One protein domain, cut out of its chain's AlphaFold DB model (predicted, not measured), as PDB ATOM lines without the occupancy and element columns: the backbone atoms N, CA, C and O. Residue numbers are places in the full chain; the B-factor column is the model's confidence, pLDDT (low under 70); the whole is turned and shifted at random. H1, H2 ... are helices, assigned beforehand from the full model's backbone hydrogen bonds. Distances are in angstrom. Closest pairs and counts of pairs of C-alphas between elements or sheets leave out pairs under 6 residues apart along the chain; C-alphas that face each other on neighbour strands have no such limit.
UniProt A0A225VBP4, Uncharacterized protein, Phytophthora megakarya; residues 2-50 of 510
ATOM      1  N   ASN A   2      25.374  74.563 109.039       36.91
ATOM      2  CA  ASN A   2      24.554  74.442 110.270       36.91
ATOM      3  C   ASN A   2      24.872  75.464 111.388       36.91
ATOM      4  O   ASN A   2      23.961  75.889 112.090       36.91
ATOM      5  N   GLN A   3      26.132  75.880 111.560       38.78
ATOM      6  CA  GLN A   3      26.532  76.789 112.650       38.78
ATOM      7  C   GLN A   3      26.121  78.253 112.434       38.78
ATOM      8  O   GLN A   3      25.869  78.965 113.399       38.78
ATOM      9  N   GLU A   4      26.022  78.710 111.186       45.12
ATOM     10  CA  GLU A   4      25.739  80.117 110.875       45.12
ATOM     11  C   GLU A   4      24.245  80.416 110.765       45.12
ATOM     12  O   GLU A   4      23.772  81.492 111.103       45.12
ATOM     13  N   LEU A   5      23.472  79.418 110.359       46.56
ATOM     14  CA  LEU A   5      22.014  79.458 110.372       46.56
ATOM     15  C   LEU A   5      21.475  79.391 111.806       46.56
ATOM     16  O   LEU A   5      20.503  80.069 112.148       46.56
ATOM     17  N   LEU A   6      22.216  78.702 112.683       47.91
ATOM     18  CA  LEU A   6      22.113  78.868 114.128       47.91
ATOM     19  C   LEU A   6      22.362  80.325 114.545       47.91
ATOM     20  O   LEU A   6      21.737  80.771 115.497       47.91
ATOM     21  N   ARG A   7      23.228  81.094 113.856       49.28
ATOM     22  CA  ARG A   7      23.493  82.505 114.194       49.28
ATOM     23  C   ARG A   7      22.310  83.426 113.894       49.28
ATOM     24  O   ARG A   7      22.147  84.378 114.643       49.28
ATOM     25  N   GLU A   8      21.476  83.157 112.890       52.38
ATOM     26  CA  GLU A   8      20.242  83.932 112.625       52.38
ATOM     27  C   GLU A   8      19.133  83.607 113.620       52.38
ATOM     28  O   GLU A   8      18.509  84.499 114.199       52.38
ATOM     29  N   GLU A   9      18.971  82.320 113.925       56.94
ATOM     30  CA  GLU A   9      18.206  81.895 115.092       56.94
ATOM     31  C   GLU A   9      18.753  82.587 116.350       56.94
ATOM     32  O   GLU A   9      17.984  83.068 117.180       56.94
ATOM     33  N   CYS A  10      20.080  82.751 116.441       59.62
ATOM     34  CA  CYS A  10      20.722  83.547 117.473       59.62
ATOM     35  C   CYS A  10      20.498  85.052 117.319       59.62
ATOM     36  O   CYS A  10      20.548  85.699 118.347       59.62
ATOM     37  N   LYS A  11      20.260  85.644 116.140       65.12
ATOM     38  CA  LYS A  11      19.973  87.082 115.973       65.12
ATOM     39  C   LYS A  11      18.568  87.404 116.444       65.12
ATOM     40  O   LYS A  11      18.415  88.280 117.287       65.12
ATOM     41  N   ILE A  12      17.573  86.637 116.001       68.06
ATOM     42  CA  ILE A  12      16.207  86.723 116.535       68.06
ATOM     43  C   ILE A  12      16.236  86.427 118.040       68.06
ATOM     44  O   ILE A  12      15.719  87.195 118.842       68.06
ATOM     45  N   SER A  13      16.952  85.381 118.456       71.06
ATOM     46  CA  SER A  13      17.144  85.073 119.875       71.06
ATOM     47  C   SER A  13      17.925  86.154 120.627       71.06
ATOM     48  O   SER A  13      17.688  86.320 121.814       71.06
ATOM     49  N   LYS A  14      18.854  86.886 120.002       76.06
ATOM     50  CA  LYS A  14      19.593  88.013 120.601       76.06
ATOM     51  C   LYS A  14      18.673  89.212 120.750       76.06
ATOM     52  O   LYS A  14      18.696  89.830 121.802       76.06
ATOM     53  N   PHE A  15      17.842  89.497 119.748       81.25
ATOM     54  CA  PHE A  15      16.779  90.492 119.840       81.25
ATOM     55  C   PHE A  15      15.833  90.157 121.000       81.25
ATOM     56  O   PHE A  15      15.629  90.984 121.885       81.25
ATOM     57  N   HIS A  16      15.340  88.916 121.070       85.94
ATOM     58  CA  HIS A  16      14.477  88.464 122.162       85.94
ATOM     59  C   HIS A  16      15.189  88.516 123.522       85.94
ATOM     60  O   HIS A  16      14.637  89.053 124.479       85.94
ATOM     61  N   ARG A  17      16.426  88.011 123.617       84.31
ATOM     62  CA  ARG A  17      17.229  88.028 124.855       84.31
ATOM     63  C   ARG A  17      17.560  89.446 125.312       84.31
ATOM     64  O   ARG A  17      17.480  89.721 126.501       84.31
ATOM     65  N   GLY A  18      17.856  90.356 124.385       83.44
ATOM     66  CA  GLY A  18      18.064  91.779 124.665       83.44
ATOM     67  C   GLY A  18      16.811  92.477 125.202       83.44
ATOM     68  O   GLY A  18      16.912  93.514 125.844       83.44
ATOM     69  N   LYS A  19      15.633  91.882 124.990       84.31
ATOM     70  CA  LYS A  19      14.349  92.294 125.572       84.31
ATOM     71  C   LYS A  19      13.956  91.477 126.814       84.31
ATOM     72  O   LYS A  19      12.828  91.587 127.279       84.31
ATOM     73  N   GLY A  20      14.870  90.669 127.357       85.75
ATOM     74  CA  GLY A  20      14.669  89.902 128.590       85.75
ATOM     75  C   GLY A  20      14.004  88.533 128.414       85.75
ATOM     76  O   GLY A  20      13.631  87.918 129.411       85.75
ATOM     77  N   PHE A  21      13.840  88.033 127.183       88.81
ATOM     78  CA  PHE A  21      13.268  86.703 126.947       88.81
ATOM     79  C   PHE A  21      14.276  85.604 127.279       88.81
ATOM     80  O   PHE A  21      15.413  85.616 126.798       88.81
ATOM     81  N   ILE A  22      13.842  84.629 128.075       87.00
ATOM     82  CA  ILE A  22      14.688  83.555 128.600       87.00
ATOM     83  C   ILE A  22      14.043  82.225 128.232       87.00
ATOM     84  O   ILE A  22      12.847  82.046 128.415       87.00
ATOM     85  N   ARG A  23      14.838  81.278 127.735       82.44
ATOM     86  CA  ARG A  23      14.398  79.899 127.490       82.44
ATOM     87  C   ARG A  23      15.025  78.968 128.513       82.44
ATOM     88  O   ARG A  23      16.162  79.202 128.927       82.44
ATOM     89  N   GLY A  24      14.295  77.933 128.902       78.50
ATOM     90  CA  GLY A  24      14.818  76.886 129.764       78.50
ATOM     91  C   GLY A  24      15.879  76.038 129.056       78.50
ATOM     92  O   GLY A  24      15.980  76.048 127.823       78.50
ATOM     93  N   PRO A  25      16.691  75.284 129.814       75.75
ATOM     94  CA  PRO A  25      17.566  74.283 129.224       75.75
ATOM     95  C   PRO A  25      16.718  73.254 128.468       75.75
ATOM     96  O   PRO A  25      15.684  72.794 128.952       75.75
ATOM     97  N   LYS A  26      17.146  72.894 127.256       64.69
ATOM     98  CA  LYS A  26      16.419  71.939 126.418       64.69
ATOM     99  C   LYS A  26      16.508  70.549 127.058       64.69
ATOM    100  O   LYS A  26      17.578  69.945 127.047       64.69
ATOM    101  N   ALA A  27      15.406  70.055 127.623       58.25
ATOM    102  CA  ALA A  27      15.353  68.712 128.189       58.25
ATOM    103  C   ALA A  27      15.592  67.670 127.082       58.25
ATOM    104  O   ALA A  27      14.945  67.702 126.034       58.25
ATOM    105  N   VAL A  28      16.550  66.766 127.297       56.03
ATOM    106  CA  VAL A  28      16.960  65.750 126.307       56.03
ATOM    107  C   VAL A  28      15.913  64.636 126.177       56.03
ATOM    108  O   VAL A  28      15.832  63.988 125.138       56.03
ATOM    109  N   SER A  29      15.094  64.426 127.211       51.84
ATOM    110  CA  SER A  29      14.237  63.247 127.349       51.84
ATOM    111  C   SER A  29      12.805  63.405 126.839       51.84
ATOM    112  O   SER A  29      12.152  62.386 126.650       51.84
ATOM    113  N   ASP A  30      12.303  64.624 126.603       54.59
ATOM    114  CA  ASP A  30      10.884  64.795 126.267       54.59
ATOM    115  C   ASP A  30      10.631  65.908 125.240       54.59
ATOM    116  O   ASP A  30      10.519  67.097 125.560       54.59
ATOM    117  N   ALA A  31      10.551  65.506 123.968       55.75
ATOM    118  CA  ALA A  31      10.394  66.396 122.816       55.75
ATOM    119  C   ALA A  31       9.065  67.180 122.804       55.75
ATOM    120  O   ALA A  31       8.907  68.093 121.991       55.75
ATOM    121  N   TYR A  32       8.123  66.829 123.687       61.06
ATOM    122  CA  TYR A  32       6.784  67.416 123.765       61.06
ATOM    123  C   TYR A  32       6.550  68.256 125.029       61.06
ATOM    124  O   TYR A  32       5.441  68.750 125.239       61.06
ATOM    125  N   SER A  33       7.580  68.454 125.855       67.19
ATOM    126  CA  SER A  33       7.490  69.305 127.042       67.19
ATOM    127  C   SER A  33       7.411  70.792 126.661       67.19
ATOM    128  O   SER A  33       8.152  71.292 125.812       67.19
ATOM    129  N   ILE A  34       6.476  71.516 127.280       73.06
ATOM    130  CA  ILE A  34       6.373  72.973 127.134       73.06
ATOM    131  C   ILE A  34       7.473  73.615 127.981       73.06
ATOM    132  O   ILE A  34       7.536  73.384 129.189       73.06
ATOM    133  N   ASP A  35       8.302  74.460 127.365       82.00
ATOM    134  CA  ASP A  35       9.313  75.257 128.068       82.00
ATOM    135  C   ASP A  35       8.631  76.312 128.954       82.00
ATOM    136  O   ASP A  35       8.299  77.414 128.509       82.00
ATOM    137  N   LYS A  36       8.395  75.957 130.223       84.94
ATOM    138  CA  LYS A  36       7.737  76.831 131.203       84.94
ATOM    139  C   LYS A  36       8.517  78.119 131.451       84.94
ATOM    140  O   LYS A  36       7.903  79.170 131.560       84.94
ATOM    141  N   ILE A  37       9.850  78.073 131.419       86.25
ATOM    142  CA  ILE A  37      10.696  79.263 131.587       86.25
ATOM    143  C   ILE A  37      10.486  80.233 130.415       86.25
ATOM    144  O   ILE A  37      10.370  81.446 130.622       86.25
ATOM    145  N   ALA A  38      10.382  79.712 129.188       85.44
ATOM    146  CA  ALA A  38      10.012  80.518 128.028       85.44
ATOM    147  C   ALA A  38       8.600  81.100 128.159       85.44
ATOM    148  O   ALA A  38       8.418  82.291 127.916       85.44
ATOM    149  N   CYS A  39       7.615  80.305 128.577       84.50
ATOM    150  CA  CYS A  39       6.253  80.795 128.795       84.50
ATOM    151  C   CYS A  39       6.199  81.919 129.843       84.50
ATOM    152  O   CYS A  39       5.593  82.960 129.589       84.50
ATOM    153  N   ASP A  40       6.861  81.742 130.984       86.56
ATOM    154  CA  ASP A  40       6.825  82.692 132.099       86.56
ATOM    155  C   ASP A  40       7.600  83.974 131.778       86.56
ATOM    156  O   ASP A  40       7.176  85.076 132.133       86.56
ATOM    157  N   SER A  41       8.745  83.869 131.094       91.25
ATOM    158  CA  SER A  41       9.488  85.053 130.650       91.25
ATOM    159  C   SER A  41       8.713  85.837 129.592       91.25
ATOM    160  O   SER A  41       8.607  87.056 129.710       91.25
ATOM    161  N   LEU A  42       8.101  85.155 128.619       88.31
ATOM    162  CA  LEU A  42       7.260  85.792 127.610       88.31
ATOM    163  C   LEU A  42       6.056  86.490 128.250       88.31
ATOM    164  O   LEU A  42       5.802  87.651 127.945       88.31
ATOM    165  N   SER A  43       5.368  85.820 129.177       86.62
ATOM    166  CA  SER A  43       4.213  86.387 129.884       86.62
ATOM    167  C   SER A  43       4.595  87.652 130.651       86.62
ATOM    168  O   SER A  43       3.917  88.668 130.533       86.62
ATOM    169  N   ARG A  44       5.728  87.643 131.368       88.44
ATOM    170  CA  ARG A  44       6.239  88.839 132.058       88.44
ATOM    171  C   ARG A  44       6.543  89.984 131.098       88.44
ATOM    172  O   ARG A  44       6.186  91.118 131.393       88.44
ATOM    173  N   ILE A  45       7.186  89.708 129.963       89.12
ATOM    174  CA  ILE A  45       7.504  90.737 128.962       89.12
ATOM    175  C   ILE A  45       6.221  91.363 128.418       89.12
ATOM    176  O   ILE A  45       6.114  92.587 128.402       89.12
ATOM    177  N   ILE A  46       5.252  90.536 128.019       86.94
ATOM    178  CA  ILE A  46       3.967  90.997 127.486       86.94
ATOM    179  C   ILE A  46       3.250  91.866 128.522       86.94
ATOM    180  O   ILE A  46       2.866  92.989 128.204       86.94
ATOM    181  N   CYS A  47       3.130  91.396 129.768       85.06
ATOM    182  CA  CYS A  47       2.450  92.135 130.832       85.06
ATOM    183  C   CYS A  47       3.159  93.454 131.177       85.06
ATOM    184  O   CYS A  47       2.504  94.486 131.271       85.06
ATOM    185  N   ASN A  48       4.490  93.450 131.318       89.75
ATOM    186  CA  ASN A  48       5.256  94.645 131.689       89.75
ATOM    187  C   ASN A  48       5.207  95.738 130.616       89.75
ATOM    188  O   ASN A  48       5.209  96.920 130.944       89.75
ATOM    189  N   ASN A  49       5.189  95.347 129.340       85.75
ATOM    190  CA  ASN A  49       5.080  96.290 128.228       85.75
ATOM    191  C   ASN A  49       3.628  96.554 127.819       85.75
ATOM    192  O   ASN A  49       3.387  97.370 126.933       85.75
ATOM    193  N   ASN A  50       2.673  95.885 128.467       83.69
ATOM    194  CA  ASN A  50       1.252  96.031 128.216       83.69
ATOM    195  C   ASN A  50       0.851  95.743 126.757       83.69
ATOM    196  O   ASN A  50       0.018  96.451 126.181       83.69
TER     197      ASN A  50
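AT A GLANCE: This is residues 2 to 50 of the 510 residues of an uncharacterized protein of Phytophthora megakarya (UniProt A0A225VBP4). Two helices that keep apart, H1 and H2, are joined by a long loop that leaves the end of H1, runs beside H2, swings out and turns back at residues 28 to 33, and then enters H2. The first part of H1, residues 2 to 12, sticks out as a free arm, and so does the loop's turn at residues 28 to 33. You find 49 residues printed, with H1 and then H2 along the chain and no named strand; the class is all helix, with 31 residues in helices. The whole is loose and flat, with a radius of gyration of the C-alphas of 12.5 A and spans of 36 by 26 by 12 A.

IN THESE COORDINATES: Find C-alpha 2 at (24.554, 74.442, 110.270); from there H1, residues 2 to 18, runs 23.5 A to C-alpha 18 at (18.064, 91.779, 124.665). Near residue 12 you meet a kink of 34 degrees. H2, residues 36 to 49, runs 19.9 A and ends with C-alpha 49 at (5.080, 96.290, 128.228).

HOW THE PARTS SIT: H1 and H2 are apart, with no C-alpha of the one within 8 A of the other. Look next at the backbone: in H1 and H2 every O i to N i+4 pair is within hydrogen-bond range.

THE WHOLE: The C-alphas of Asn 2 and Asn 50, the two farthest apart, are 36.5 A apart. The printed part has no cut. The link from H1 to H2, residues 19 to 35, is long. In the B-factor column the mean pLDDT of the printed part is 72.6, and residues 2 to 12 and 26 to 33 of this model are under 70.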